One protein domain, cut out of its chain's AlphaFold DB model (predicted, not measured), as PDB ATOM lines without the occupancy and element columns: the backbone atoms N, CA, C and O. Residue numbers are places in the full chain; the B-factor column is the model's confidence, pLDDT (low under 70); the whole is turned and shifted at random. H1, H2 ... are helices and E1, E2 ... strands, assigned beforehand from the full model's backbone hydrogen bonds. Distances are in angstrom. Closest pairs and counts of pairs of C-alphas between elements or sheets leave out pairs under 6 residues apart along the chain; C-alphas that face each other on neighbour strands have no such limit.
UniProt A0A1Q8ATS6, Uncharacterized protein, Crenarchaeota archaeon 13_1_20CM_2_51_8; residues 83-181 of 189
ATOM      1  N   GLU A  83      27.925  49.823  -2.866       50.09
ATOM      2  CA  GLU A  83      26.997  50.223  -3.941       50.09
ATOM      3  C   GLU A  83      27.715  50.295  -5.301       50.09
ATOM      4  O   GLU A  83      27.104  50.081  -6.352       50.09
ATOM      5  N   ASP A  84      29.029  50.509  -5.274       45.41
ATOM      6  CA  ASP A  84      29.919  50.511  -6.430       45.41
ATOM      7  C   ASP A  84      30.109  49.121  -7.072       45.41
ATOM      8  O   ASP A  84      30.327  49.037  -8.282       45.41
ATOM      9  N   LEU A  85      29.975  48.035  -6.300       47.53
ATOM     10  CA  LEU A  85      30.193  46.641  -6.720       47.53
ATOM     11  C   LEU A  85      28.913  45.906  -7.148       47.53
ATOM     12  O   LEU A  85      29.002  44.902  -7.844       47.53
ATOM     13  N   VAL A  86      27.720  46.345  -6.739       52.31
ATOM     14  CA  VAL A  86      26.444  45.693  -7.131       52.31
ATOM     15  C   VAL A  86      25.456  46.662  -7.782       52.31
ATOM     16  O   VAL A  86      24.517  46.234  -8.459       52.31
ATOM     17  N   GLY A  87      25.663  47.968  -7.624       59.16
ATOM     18  CA  GLY A  87      24.842  49.001  -8.238       59.16
ATOM     19  C   GLY A  87      25.257  49.345  -9.668       59.16
ATOM     20  O   GLY A  87      26.128  48.740 -10.285       59.16
ATOM     21  N   THR A  88      24.616  50.375 -10.212       70.25
ATOM     22  CA  THR A  88      24.866  50.881 -11.573       70.25
ATOM     23  C   THR A  88      25.879  52.030 -11.599       70.25
ATOM     24  O   THR A  88      26.016  52.727 -12.607       70.25
ATOM     25  N   VAL A  89      26.571  52.267 -10.479       73.12
ATOM     26  CA  VAL A  89      27.502  53.390 -10.294       73.12
ATOM     27  C   VAL A  89      28.718  53.241 -11.205       73.12
ATOM     28  O   VAL A  89      29.018  54.171 -11.955       73.12
ATOM     29  N   TRP A  90      29.326  52.051 -11.258       75.19
ATOM     30  CA  TRP A  90      30.414  51.731 -12.192       75.19
ATOM     31  C   TRP A  90      30.028  52.046 -13.647       75.19
ATOM     32  O   TRP A  90      30.773  52.713 -14.364       75.19
ATOM     33  N   LEU A  91      28.811  51.673 -14.061       79.62
ATOM     34  CA  LEU A  91      28.301  51.911 -15.410       79.62
ATOM     35  C   LEU A  91      28.133  53.409 -15.685       79.62
ATOM     36  O   LEU A  91      28.466  53.885 -16.769       79.62
ATOM     37  N   LYS A  92      27.655  54.183 -14.704       79.69
ATOM     38  CA  LYS A  92      27.550  55.648 -14.822       79.69
ATOM     39  C   LYS A  92      28.923  56.302 -14.961       79.69
ATOM     40  O   LYS A  92      29.064  57.200 -15.791       79.69
ATOM     41  N   HIS A  93      29.918  55.860 -14.192       79.25
ATOM     42  CA  HIS A  93      31.293  56.346 -14.319       79.25
ATOM     43  C   HIS A  93      31.884  56.000 -15.685       79.25
ATOM     44  O   HIS A  93      32.460  56.872 -16.337       79.25
ATOM     45  N   LEU A  94      31.652  54.775 -16.162       80.62
ATOM     46  CA  LEU A  94      32.082  54.327 -17.481       80.62
ATOM     47  C   LEU A  94      31.470  55.182 -18.598       80.62
ATOM     48  O   LEU A  94      32.185  55.706 -19.450       80.62
ATOM     49  N   LEU A  95      30.161  55.443 -18.530       81.94
ATOM     50  CA  LEU A  95      29.444  56.310 -19.476       81.94
ATOM     51  C   LEU A  95      29.917  57.776 -19.461       81.94
ATOM     52  O   LEU A  95      29.627  58.549 -20.380       81.94
ATOM     53  N   GLN A  96      30.614  58.199 -18.408       79.38
ATOM     54  CA  GLN A  96      31.207  59.530 -18.280       79.38
ATOM     55  C   GLN A  96      32.707  59.542 -18.594       79.38
ATOM     56  O   GLN A  96      33.301  60.623 -18.667       79.38
ATOM     57  N   HIS A  97      33.320  58.372 -18.801       79.62
ATOM     58  CA  HIS A  97      34.751  58.247 -18.996       79.62
ATOM     59  C   HIS A  97      35.198  59.007 -20.248       79.62
ATOM     60  O   HIS A  97      34.627  58.884 -21.337       79.62
ATOM     61  N   LYS A  98      36.249  59.821 -20.097       70.62
ATOM     62  CA  LYS A  98      36.754  60.660 -21.189       70.62
ATOM     63  C   LYS A  98      37.304  59.819 -22.339       70.62
ATOM     64  O   LYS A  98      37.193  60.276 -23.461       70.62
ATOM     65  N   GLY A  99      37.831  58.615 -22.109       68.81
ATOM     66  CA  GLY A  99      38.255  57.731 -23.207       68.81
ATOM     67  C   GLY A  99      37.100  57.382 -24.152       68.81
ATOM     68  O   GLY A  99      37.237  57.484 -25.364       68.81
ATOM     69  N   ILE A 100      35.919  57.119 -23.588       74.38
ATOM     70  CA  ILE A 100      34.716  56.737 -24.335       74.38
ATOM     71  C   ILE A 100      34.011  57.954 -24.956       74.38
ATOM     72  O   ILE A 100      33.526  57.901 -26.087       74.38
ATOM     73  N   LYS A 101      33.969  59.087 -24.241       72.06
ATOM     74  CA  LYS A 101      33.314  60.321 -24.717       72.06
ATOM     75  C   LYS A 101      34.206  61.273 -25.519       72.06
ATOM     76  O   LYS A 101      33.675  62.116 -26.235       72.06
ATOM     77  N   LYS A 102      35.532  61.206 -25.376       57.91
ATOM     78  CA  LYS A 102      36.508  62.114 -26.018       57.91
ATOM     79  C   LYS A 102      37.488  61.413 -26.967       57.91
ATOM     80  O   LYS A 102      38.376  62.086 -27.481       57.91
ATOM     81  N   GLY A 103      37.327  60.117 -27.231       48.53
ATOM     82  CA  GLY A 103      38.129  59.394 -28.226       48.53
ATOM     83  C   GLY A 103      37.725  59.661 -29.679       48.53
ATOM     84  O   GLY A 103      38.570  59.597 -30.567       48.53
ATOM     85  N   SER A 104      36.467  60.036 -29.941       52.53
ATOM     86  CA  SER A 104      36.016  60.360 -31.294       52.53
ATOM     87  C   SER A 104      35.778  61.860 -31.429       52.53
ATOM     88  O   SER A 104      35.110  62.490 -30.609       52.53
ATOM     89  N   THR A 105      36.248  62.440 -32.527       53.44
ATOM     90  CA  THR A 105      35.904  63.791 -33.004       53.44
ATOM     91  C   THR A 105      34.387  63.994 -33.209       53.44
ATOM     92  O   THR A 105      33.962  65.041 -33.689       53.44
ATOM     93  N   THR A 106      33.566  62.978 -32.900       55.09
ATOM     94  CA  THR A 106      32.220  62.737 -33.433       55.09
ATOM     95  C   THR A 106      31.254  62.117 -32.409       55.09
ATOM     96  O   THR A 106      30.233  61.554 -32.795       55.09
ATOM     97  N   GLY A 107      31.556  62.225 -31.107       67.50
ATOM     98  CA  GLY A 107      30.715  61.724 -30.010       67.50
ATOM     99  C   GLY A 107      31.182  60.390 -29.410       67.50
ATOM    100  O   GLY A 107      32.356  60.035 -29.497       67.50
ATOM    101  N   TYR A 108      30.255  59.673 -28.778       76.25
ATOM    102  CA  TYR A 108      30.488  58.439 -28.016       76.25
ATOM    103  C   TYR A 108      31.112  57.302 -28.860       76.25
ATOM    104  O   TYR A 108      30.572  56.952 -29.915       76.25
ATOM    105  N   ASP A 109      32.220  56.703 -28.414       83.56
ATOM    106  CA  ASP A 109      32.840  55.534 -29.062       83.56
ATOM    107  C   ASP A 109      32.228  54.230 -28.530       83.56
ATOM    108  O   ASP A 109      32.340  53.906 -27.348       83.56
ATOM    109  N   VAL A 110      31.540  53.490 -29.403       86.00
ATOM    110  CA  VAL A 110      30.815  52.270 -29.025       86.00
ATOM    111  C   VAL A 110      31.758  51.080 -28.864       86.00
ATOM    112  O   VAL A 110      31.501  50.248 -28.001       86.00
ATOM    113  N   ASN A 111      32.845  51.001 -29.640       83.44
ATOM    114  CA  ASN A 111      33.820  49.916 -29.498       83.44
ATOM    115  C   ASN A 111      34.554  50.050 -28.173       83.44
ATOM    116  O   ASN A 111      34.501  49.137 -27.358       83.44
ATOM    117  N   ALA A 112      35.116  51.238 -27.921       80.94
ATOM    118  CA  ALA A 112      35.795  51.516 -26.664       80.94
ATOM    119  C   ALA A 112      34.856  51.285 -25.475       80.94
ATOM    120  O   ALA A 112      35.260  50.754 -24.451       80.94
ATOM    121  N   PHE A 113      33.573  51.626 -25.608       85.75
ATOM    122  CA  PHE A 113      32.605  51.342 -24.557       85.75
ATOM    123  C   PHE A 113      32.374  49.848 -24.315       85.75
ATOM    124  O   PHE A 113      32.302  49.442 -23.163       85.75
ATOM    125  N   ILE A 114      32.241  49.037 -25.367       83.50
ATOM    126  CA  ILE A 114      32.075  47.581 -25.243       83.50
ATOM    127  C   ILE A 114      33.323  46.946 -24.614       83.50
ATOM    128  O   ILE A 114      33.190  46.110 -23.717       83.50
ATOM    129  N   ASP A 115      34.512  47.382 -25.027       78.12
ATOM    130  CA  ASP A 115      35.783  46.918 -24.468       78.12
ATOM    131  C   ASP A 115      35.864  47.227 -22.972       78.12
ATOM    132  O   ASP A 115      36.093  46.339 -22.152       78.12
ATOM    133  N   GLU A 116      35.565  48.467 -22.598       77.94
ATOM    134  CA  GLU A 116      35.596  48.907 -21.208       77.94
ATOM    135  C   GLU A 116      34.493  48.251 -20.364       77.94
ATOM    136  O   GLU A 116      34.716  47.926 -19.199       77.94
ATOM    137  N   LEU A 117      33.312  47.985 -20.938       79.31
ATOM    138  CA  LEU A 117      32.271  47.199 -20.271       79.31
ATOM    139  C   LEU A 117      32.776  45.789 -19.944       79.31
ATOM    140  O   LEU A 117      32.482  45.277 -18.868       79.31
ATOM    141  N   SER A 118      33.527  45.165 -20.857       71.94
ATOM    142  CA  SER A 118      34.107  43.837 -20.633       71.94
ATOM    143  C   SER A 118      35.218  43.847 -19.575       71.94
ATOM    144  O   SER A 118      35.398  42.856 -18.874       71.94
ATOM    145  N   TYR A 119      35.939  44.965 -19.439       65.12
ATOM    146  CA  TYR A 119      37.068  45.112 -18.520       65.12
ATOM    147  C   TYR A 119      36.642  45.489 -17.092       65.12
ATOM    148  O   TYR A 119      37.193  44.973 -16.122       65.12
ATOM    149  N   TYR A 120      35.652  46.375 -16.954       57.94
ATOM    150  CA  TYR A 120      35.219  46.935 -15.668       57.94
ATOM    151  C   TYR A 120      34.031  46.212 -15.021       57.94
ATOM    152  O   TYR A 120      33.601  46.606 -13.933       57.94
ATOM    153  N   TYR A 121      33.474  45.177 -15.656       55.00
ATOM    154  CA  TYR A 121      32.415  44.387 -15.031       55.00
ATOM    155  C   TYR A 121      32.925  43.660 -13.776       55.00
ATOM    156  O   TYR A 121      34.065  43.204 -13.710       55.00
ATOM    157  N   VAL A 122      32.053  43.595 -12.769       49.75
ATOM    158  CA  VAL A 122      32.379  43.283 -11.374       49.75
ATOM    159  C   VAL A 122      33.159  41.958 -11.244       49.75
ATOM    160  O   VAL A 122      32.693  40.925 -11.734       49.75
ATOM    161  N   PRO A 123      34.319  41.969 -10.557       39.94
ATOM    162  CA  PRO A 123      35.212  40.818 -10.416       39.94
ATOM    163  C   PRO A 123      34.571  39.661  -9.639       39.94
ATOM    164  O   PRO A 123      33.946  39.881  -8.602       39.94
ATOM    165  N   GLY A 124      34.801  38.419 -10.085       39.66
ATOM    166  CA  GLY A 124      34.528  37.231  -9.261       39.66
ATOM    167  C   GLY A 124      34.163  35.927  -9.977       39.66
ATOM    168  O   GLY A 124      33.964  34.934  -9.284       39.66
ATOM    169  N   LEU A 125      34.065  35.890 -11.317       41.78
ATOM    170  CA  LEU A 125      33.589  34.684 -12.024       41.78
ATOM    171  C   LEU A 125      34.472  34.087 -13.121       41.78
ATOM    172  O   LEU A 125      34.082  33.062 -13.665       41.78
ATOM    173  N   ASN A 126      35.642  34.652 -13.417       38.88
ATOM    174  CA  ASN A 126      36.807  33.931 -13.948       38.88
ATOM    175  C   ASN A 126      37.909  34.936 -14.282       38.88
ATOM    176  O   ASN A 126      37.643  35.987 -14.862       38.88
ATOM    177  N   GLU A 127      39.155  34.565 -14.000       41.62
ATOM    178  CA  GLU A 127      40.385  35.303 -14.337       41.62
ATOM    179  C   GLU A 127      40.627  35.451 -15.857       41.62
ATOM    180  O   GLU A 127      41.671  35.932 -16.277       41.62
ATOM    181  N   GLN A 128      39.663  35.061 -16.696       46.69
ATOM    182  CA  GLN A 128      39.801  34.986 -18.152       46.69
ATOM    183  C   GLN A 128      38.993  36.044 -18.919       46.69
ATOM    184  O   GLN A 128      39.135  36.141 -20.131       46.69
ATOM    185  N   GLY A 129      38.146  36.849 -18.261       50.38
ATOM    186  CA  GLY A 129      37.512  38.013 -18.906       50.38
ATOM    187  C   GLY A 129      36.720  37.726 -20.195       50.38
ATOM    188  O   GLY A 129      36.773  38.539 -21.114       50.38
ATOM    189  N   ILE A 130      36.018  36.587 -20.286       58.47
ATOM    190  CA  ILE A 130      35.469  36.100 -21.570       58.47
ATOM    191  C   ILE A 130      34.024  36.557 -21.839       58.47
ATOM    192  O   ILE A 130      33.665  36.753 -22.996       58.47
ATOM    193  N   ASP A 131      33.194  36.783 -20.810       65.75
ATOM    194  CA  ASP A 131      31.760  37.053 -21.002       65.75
ATOM    195  C   ASP A 131      31.219  38.176 -20.101       65.75
ATOM    196  O   ASP A 131      31.439  38.183 -18.889       65.75
ATOM    197  N   LEU A 132      30.439  39.089 -20.684       76.00
ATOM    198  CA  LEU A 132      29.828  40.231 -19.997       76.00
ATOM    199  C   LEU A 132      28.342  39.985 -19.731       76.00
ATOM    200  O   LEU A 132      27.578  39.683 -20.646       76.00
ATOM    201  N   TYR A 133      27.915  40.191 -18.486       77.00
ATOM    202  CA  TYR A 133      26.524  40.027 -18.067       77.00
ATOM    203  C   TYR A 133      25.851  41.390 -17.864       77.00
ATOM    204  O   TYR A 133      26.211  42.174 -16.985       77.00
ATOM    205  N   LEU A 134      24.824  41.677 -18.661       80.06
ATOM    206  CA  LEU A 134      24.046  42.912 -18.594       80.06
ATOM    207  C   LEU A 134      22.632  42.615 -18.109       80.06
ATOM    208  O   LEU A 134      21.876  41.903 -18.759       80.06
ATOM    209  N   THR A 135      22.249  43.180 -16.967       80.75
ATOM    210  CA  THR A 135      20.870  43.102 -16.475       80.75
ATOM    211  C   THR A 135      19.943  43.992 -17.311       80.75
ATOM    212  O   THR A 135      20.423  44.918 -17.978       80.75
ATOM    213  N   PRO A 136      18.611  43.792 -17.242       80.50
ATOM    214  CA  PRO A 136      17.652  44.724 -17.831       80.50
ATOM    215  C   PRO A 136      17.917  46.183 -17.439       80.50
ATOM    216  O   PRO A 136      17.844  47.081 -18.275       80.50
ATOM    217  N   GLU A 137      18.292  46.430 -16.180       81.38
ATOM    218  CA  GLU A 137      18.621  47.769 -15.689       81.38
ATOM    219  C   GLU A 137      19.868  48.349 -16.374       81.38
ATOM    220  O   GLU A 137      19.838  49.501 -16.817       81.38
ATOM    221  N   HIS A 138      20.932  47.552 -16.547       84.56
ATOM    222  CA  HIS A 138      22.122  47.974 -17.295       84.56
ATOM    223  C   HIS A 138      21.754  48.377 -18.727       84.56
ATOM    224  O   HIS A 138      22.134  49.454 -19.184       84.56
ATOM    225  N   LEU A 139      20.957  47.554 -19.414       86.44
ATOM    226  CA  LEU A 139      20.536  47.805 -20.793       86.44
ATOM    227  C   LEU A 139      19.705  49.088 -20.925       86.44
ATOM    228  O   LEU A 139      19.922  49.862 -21.858       86.44
ATOM    229  N   GLN A 140      18.799  49.362 -19.982       86.75
ATOM    230  CA  GLN A 140      18.013  50.602 -19.978       86.75
ATOM    231  C   GLN A 140      18.891  51.845 -19.785       86.75
ATOM    232  O   GLN A 140      18.688  52.859 -20.457       86.75
ATOM    233  N   ILE A 141      19.888  51.776 -18.899       87.56
ATOM    234  CA  ILE A 141      20.831  52.879 -18.670       87.56
ATOM    235  C   ILE A 141      21.690  53.118 -19.915       87.56
ATOM    236  O   ILE A 141      21.827  54.266 -20.345       87.56
ATOM    237  N   ILE A 142      22.217  52.049 -20.522       89.31
ATOM    238  CA  ILE A 142      23.001  52.119 -21.760       89.31
ATOM    239  C   ILE A 142      22.165  52.741 -22.877       89.31
ATOM    240  O   ILE A 142      22.597  53.718 -23.488       89.31
ATOM    241  N   LYS A 143      20.943  52.241 -23.111       89.81
ATOM    242  CA  LYS A 143      20.044  52.799 -24.126       89.81
ATOM    243  C   LYS A 143      19.801  54.283 -23.895       89.81
ATOM    244  O   LYS A 143      20.010  55.075 -24.806       89.81
ATOM    245  N   LYS A 144      19.434  54.679 -22.675       89.69
ATOM    246  CA  LYS A 144      19.169  56.085 -22.336       89.69
ATOM    247  C   LYS A 144      20.375  56.995 -22.597       89.69
ATOM    248  O   LYS A 144      20.186  58.156 -22.947       89.69
ATOM    249  N   ALA A 145      21.593  56.489 -22.413       88.06
ATOM    250  CA  ALA A 145      22.817  57.242 -22.663       88.06
ATOM    251  C   ALA A 145      23.180  57.324 -24.156       88.06
ATOM    252  O   ALA A 145      23.640  58.371 -24.602       88.06
ATOM    253  N   LEU A 146      22.979  56.245 -24.919       88.94
ATOM    254  CA  LEU A 146      23.392  56.157 -26.324       88.94
ATOM    255  C   LEU A 146      22.332  56.650 -27.317       88.94
ATOM    256  O   LEU A 146      22.676  57.107 -28.399       88.94
ATOM    257  N   GLU A 147      21.046  56.563 -26.982       88.75
ATOM    258  CA  GLU A 147      19.941  56.918 -27.882       88.75
ATOM    259  C   GLU A 147      19.938  58.395 -28.341       88.75
ATOM    260  O   GLU A 147      19.594  58.643 -29.501       88.75
ATOM    261  N   PRO A 148      20.349  59.380 -27.514       87.31
ATOM    262  CA  PRO A 148      20.507  60.772 -27.949       87.31
ATOM    263  C   PRO A 148      21.735  61.015 -28.842       87.31
ATOM    264  O   PRO A 148      21.785  62.016 -29.560       87.31
ATOM    265  N   GLU A 149      22.727  60.127 -28.795       86.88
ATOM    266  CA  GLU A 149      24.009  60.289 -29.476       86.88
ATOM    267  C   GLU A 149      23.935  59.776 -30.922       86.88
ATOM    268  O   GLU A 149      23.271  58.780 -31.238       86.88
ATOM    269  N   LYS A 150      24.647  60.448 -31.833       82.69
ATOM    270  CA  LYS A 150      24.667  60.100 -33.261       82.69
ATOM    271  C   LYS A 150      26.086  59.937 -33.781       82.69
ATOM    272  O   LYS A 150      27.001  60.635 -33.369       82.69
ATOM    273  N   THR A 151      26.257  59.029 -34.735       72.88
ATOM    274  CA  THR A 151      27.470  58.938 -35.555       72.88
ATOM    275  C   THR A 151      27.559  60.114 -36.530       72.88
ATOM    276  O   THR A 151      26.563  60.779 -36.815       72.88
ATOM    277  N   ILE A 152      28.730  60.289 -37.152       71.75
ATOM    278  CA  ILE A 152      28.965  61.223 -38.275       71.75
ATOM    279  C   ILE A 152      27.918  61.063 -39.380       71.75
ATOM    280  O   ILE A 152      27.495  62.028 -40.006       71.75
ATOM    281  N   ARG A 153      27.491  59.820 -39.620       74.12
ATOM    282  CA  ARG A 153      26.519  59.460 -40.658       74.12
ATOM    283  C   ARG A 153      25.065  59.596 -40.182       74.12
ATOM    284  O   ARG A 153      24.158  59.142 -40.867       74.12
ATOM    285  N   GLY A 154      24.837  60.174 -39.000       77.94
ATOM    286  CA  GLY A 154      23.513  60.424 -38.424       77.94
ATOM    287  C   GLY A 154      22.843  59.206 -37.782       77.94
ATOM    288  O   GLY A 154      21.707  59.313 -37.320       77.94
ATOM    289  N   LYS A 155      23.527  58.057 -37.726       82.88
ATOM    290  CA  LYS A 155      23.007  56.830 -37.110       82.88
ATOM    291  C   LYS A 155      23.025  56.932 -35.589       82.88
ATOM    292  O   LYS A 155      24.017  57.384 -35.031       82.88
ATOM    293  N   ASN A 156      21.961  56.471 -34.945       88.31
ATOM    294  CA  ASN A 156      21.842  56.420 -33.490       88.31
ATOM    295  C   ASN A 156      22.887  55.460 -32.874       88.31
ATOM    296  O   ASN A 156      23.028  54.329 -33.346       88.31
ATOM    297  N   LYS A 157      23.600  55.893 -31.827       88.25
ATOM    298  CA  LYS A 157      24.634  55.086 -31.152       88.25
ATOM    299  C   LYS A 157      24.078  53.862 -30.420       88.25
ATOM    300  O   LYS A 157      24.773  52.856 -30.331       88.25
ATOM    301  N   TRP A 158      22.817  53.885 -29.982       91.06
ATOM    302  CA  TRP A 158      22.124  52.692 -29.479       91.06
ATOM    303  C   TRP A 158      21.985  51.620 -30.567       91.06
ATOM    304  O   TRP A 158      22.208  50.443 -30.303       91.06
ATOM    305  N   LEU A 159      21.678  52.020 -31.806       90.06
ATOM    306  CA  LEU A 159      21.594  51.077 -32.927       90.06
ATOM    307  C   LEU A 159      22.963  50.493 -33.270       90.06
ATOM    308  O   LEU A 159      23.064  49.304 -33.539       90.06
ATOM    309  N   GLU A 160      24.012  51.316 -33.236       89.06
ATOM    310  CA  GLU A 160      25.389  50.843 -33.413       89.06
ATOM    311  C   GLU A 160      25.780  49.832 -32.321       89.06
ATOM    312  O   GLU A 160      26.342  48.785 -32.628       89.06
ATOM    313  N   PHE A 161      25.424  50.102 -31.062       90.06
ATOM    314  CA  PHE A 161      25.642  49.172 -29.954       90.06
ATOM    315  C   PHE A 161      24.880  47.859 -30.146       90.06
ATOM    316  O   PHE A 161      25.470  46.790 -30.002       90.06
ATOM    317  N   CYS A 162      23.603  47.916 -30.532       89.69
ATOM    318  CA  CYS A 162      22.800  46.724 -30.818       89.69
ATOM    319  C   CYS A 162      23.410  45.882 -31.944       89.69
ATOM    320  O   CYS A 162      23.508  44.669 -31.821       89.69
ATOM    321  N   GLU A 163      23.891  46.511 -33.015       88.94
ATOM    322  CA  GLU A 163      24.536  45.800 -34.125       88.94
ATOM    323  C   GLU A 163      25.852  45.134 -33.729       88.94
ATOM    324  O   GLU A 163      26.123  44.015 -34.161       88.94
ATOM    325  N   LYS A 164      26.665  45.807 -32.909       87.12
ATOM    326  CA  LYS A 164      27.956  45.279 -32.450       87.12
ATOM    327  C   LYS A 164      27.802  44.186 -31.394       87.12
ATOM    328  O   LYS A 164      28.658  43.316 -31.304       87.12
ATOM    329  N   THR A 165      26.715  44.214 -30.626       85.19
ATOM    330  CA  THR A 165      26.422  43.224 -29.581       85.19
ATOM    331  C   THR A 165      25.436  42.150 -30.025       85.19
ATOM    332  O   THR A 165      25.281  41.164 -29.326       85.19
ATOM    333  N   GLY A 166      24.743  42.285 -31.155       84.12
ATOM    334  CA  GLY A 166      23.687  41.350 -31.564       84.12
ATOM    335  C   GLY A 166      22.402  41.430 -30.726       84.12
ATOM    336  O   GLY A 166      21.582  40.519 -30.798       84.12
ATOM    337  N   LEU A 167      22.225  42.491 -29.931       85.94
ATOM    338  CA  LEU A 167      20.981  42.771 -29.212       85.94
ATOM    339  C   LEU A 167      19.880  43.235 -30.177       85.94
ATOM    340  O   LEU A 167      20.139  43.988 -31.117       85.94
ATOM    341  N   ASP A 168      18.632  42.849 -29.907       82.25
ATOM    342  CA  ASP A 168      17.474  43.405 -30.609       82.25
ATOM    343  C   ASP A 168      17.187  44.830 -30.097       82.25
ATOM    344  O   ASP A 168      16.967  45.066 -28.907       82.25
ATOM    345  N   ASN A 169      17.163  45.801 -31.011       82.38
ATOM    346  CA  ASN A 169      16.921  47.205 -30.687       82.38
ATOM    347  C   ASN A 169      15.483  47.491 -30.208       82.38
ATOM    348  O   ASN A 169      15.268  48.498 -29.521       82.38
ATOM    349  N   ASN A 170      14.524  46.632 -30.566       77.69
ATOM    350  CA  ASN A 170      13.101  46.756 -30.253       77.69
ATOM    351  C   ASN A 170      12.693  45.921 -29.032       77.69
ATOM    352  O   ASN A 170      11.657  46.193 -28.423       77.69
ATOM    353  N   SER A 171      13.510  44.934 -28.661       72.56
ATOM    354  CA  SER A 171      13.233  43.961 -27.607       72.56
ATOM    355  C   SER A 171      14.342  43.979 -26.556       72.56
ATOM    356  O   SER A 171      15.187  43.090 -26.509       72.56
ATOM    357  N   ILE A 172      14.342  44.996 -25.684       72.25
ATOM    358  CA  ILE A 172      15.150  44.922 -24.457       72.25
ATOM    359  C   ILE A 172      14.436  43.970 -23.492       72.25
ATOM    360  O   ILE A 172      13.304  44.285 -23.095       72.25
ATOM    361  N   PRO A 173      15.068  42.858 -23.078       71.75
ATOM    362  CA  PRO A 173      14.473  41.963 -22.098       71.75
ATOM    363  C   PRO A 173      14.225  42.723 -20.791       71.75
ATOM    364  O   PRO A 173      15.064  43.492 -20.315       71.75
ATOM    365  N   LYS A 174      13.013  42.576 -20.249       69.50
ATOM    366  CA  LYS A 174      12.544  43.352 -19.085       69.50
ATOM    367  C   LYS A 174      12.863  42.672 -17.759       69.50
ATOM    368  O   LYS A 174      12.910  43.329 -16.725       69.50
ATOM    369  N   ASP A 175      13.058  41.367 -17.808       70.94
ATOM    370  CA  ASP A 175      13.117  40.451 -16.676       70.94
ATOM    371  C   ASP A 175      14.331  39.515 -16.733       70.94
ATOM    372  O   ASP A 175      14.744  38.997 -15.696       70.94
ATOM    373  N   LYS A 176      14.944  39.351 -17.912       73.12
ATOM    374  CA  LYS A 176      16.108  38.486 -18.121       73.12
ATOM    375  C   LYS A 176      17.371  39.299 -18.426       73.12
ATOM    376  O   LYS A 176      17.333  40.207 -19.255       73.12
ATOM    377  N   PRO A 177      18.505  39.021 -17.767       75.31
ATOM    378  CA  PRO A 177      19.790  39.551 -18.151       75.31
ATOM    379  C   PRO A 177      20.283  38.852 -19.416       75.31
ATOM    380  O   PRO A 177      19.877  37.745 -19.777       75.31
ATOM    381  N   VAL A 178      21.213  39.527 -20.062       79.75
ATOM    382  CA  VAL A 178      21.829  39.100 -21.300       79.75
ATOM    383  C   VAL A 178      23.306  38.848 -21.056       79.75
ATOM    384  O   VAL A 178      23.982  39.638 -20.400       79.75
ATOM    385  N   LYS A 179      23.807  37.755 -21.619       80.81
ATOM    386  CA  LYS A 179      25.222  37.417 -21.670       80.81
ATOM    387  C   LYS A 179      25.776  37.742 -23.053       80.81
ATOM    388  O   LYS A 179      25.301  37.187 -24.044       80.81
ATOM    389  N   LEU A 180      26.772  38.620 -23.107       79.12
ATOM    390  CA  LEU A 180      27.567  38.911 -24.296       79.12
ATOM    391  C   LEU A 180      28.826  38.044 -24.254       79.12
ATOM    392  O   LEU A 180      29.597  38.136 -23.301       79.12
ATOM    393  N   ILE A 181      29.000  37.203 -25.269       76.88
ATOM    394  CA  ILE A 181      30.138  36.294 -25.417       76.88
ATOM    395  C   ILE A 181      31.118  36.908 -26.402       76.88
ATOM    396  O   ILE A 181      30.731  37.214 -27.536       76.88
TER     397      ILE A 181
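Overview. This is residues 83 to 181 of the 189 residues of an uncharacterized protein of Crenarchaeota archaeon 13_1_20CM_2_51_8 (UniProt A0A1Q8ATS6). A short two-stranded sheet, E1 and E2, lies across one end of a ring of four helices, H2, H4, H6 and H5 in that order round it, with H6 steeply tilted to H4 and H5. Short H3 packs on H4 away from the sheet, and H1 lies out near the beginning of H2. The printed part has 99 residues with six named helices and two named strands, in the order H1 H2 H3 H4 E1 H5 H6 E2 along the chain; the class is mostly helix, helices holding 48 and strands 8 of the 56 residues in named elements, and the sheet, E1 - E2, is antiparallel. The whole is compact, with a radius of gyration of the C-alphas of 13.2 A and spans of 39 by 29 by 24 A.

Along the chain. Strands E1, residues 131 to 134, and E2, residues 178 to 181, measure 10.0 and 9.7 A; C-alpha 181 is at (30.138, 36.294, -25.417). H4, residues 110 to 120, is 15.0 A long, and H5, residues 136 to 146, 15.4 A. H6 is residues 157 to 165, 12.1 A; H2, residues 89 to 96, 10.7 A; H3, residues 98 to 102; H1, residues 83 to 86, beginning with C-alpha 83 at (26.997, 50.223, -3.941).

Arrangement. E1 and E2 are antiparallel, with N 132 and O 180 2.9 A apart, within hydrogen-bond range. The C-alphas of Ser 118 in H4 and Leu 132 in E1 are 5.6 A apart, their closest. Closest C-alphas show H4 touching H2 (Leu 94 and Glu 116, 7.5 A; shallow tilt of 29 degrees, opposite ways) and H3 (Ile 100 and Phe 113, 5.8 A). H4 and H6 only just touch, with 3 pairs of C-alphas within 8 A, the closest Val 110 and Phe 161 at 6.1 A. H5 touches H6 at a steep tilt of 50 degrees, the C-alphas of Leu 146 and Trp 158 coming closest at 4.9 A. H1 is close to H2 but not clearly touching, the closest C-alphas, Asp 84 and Trp 90, 5.9 A apart. H4 and H5 are apart. H2 to H6 have every O i to N i+4 pair within hydrogen-bond range; H1 is too short for one, and its one O i to N i+3 pair is not within range.

Size, cuts and confidence. The C-alphas farthest apart, Gly 124 and Arg 153, are 39.3 A apart. The printed part has no cut; H6 to E2 is a long link of 12 residues. Mean pLDDT of the printed part is 73.8, with 26 residues under 70, among them 83 to 87 and 119 to 131.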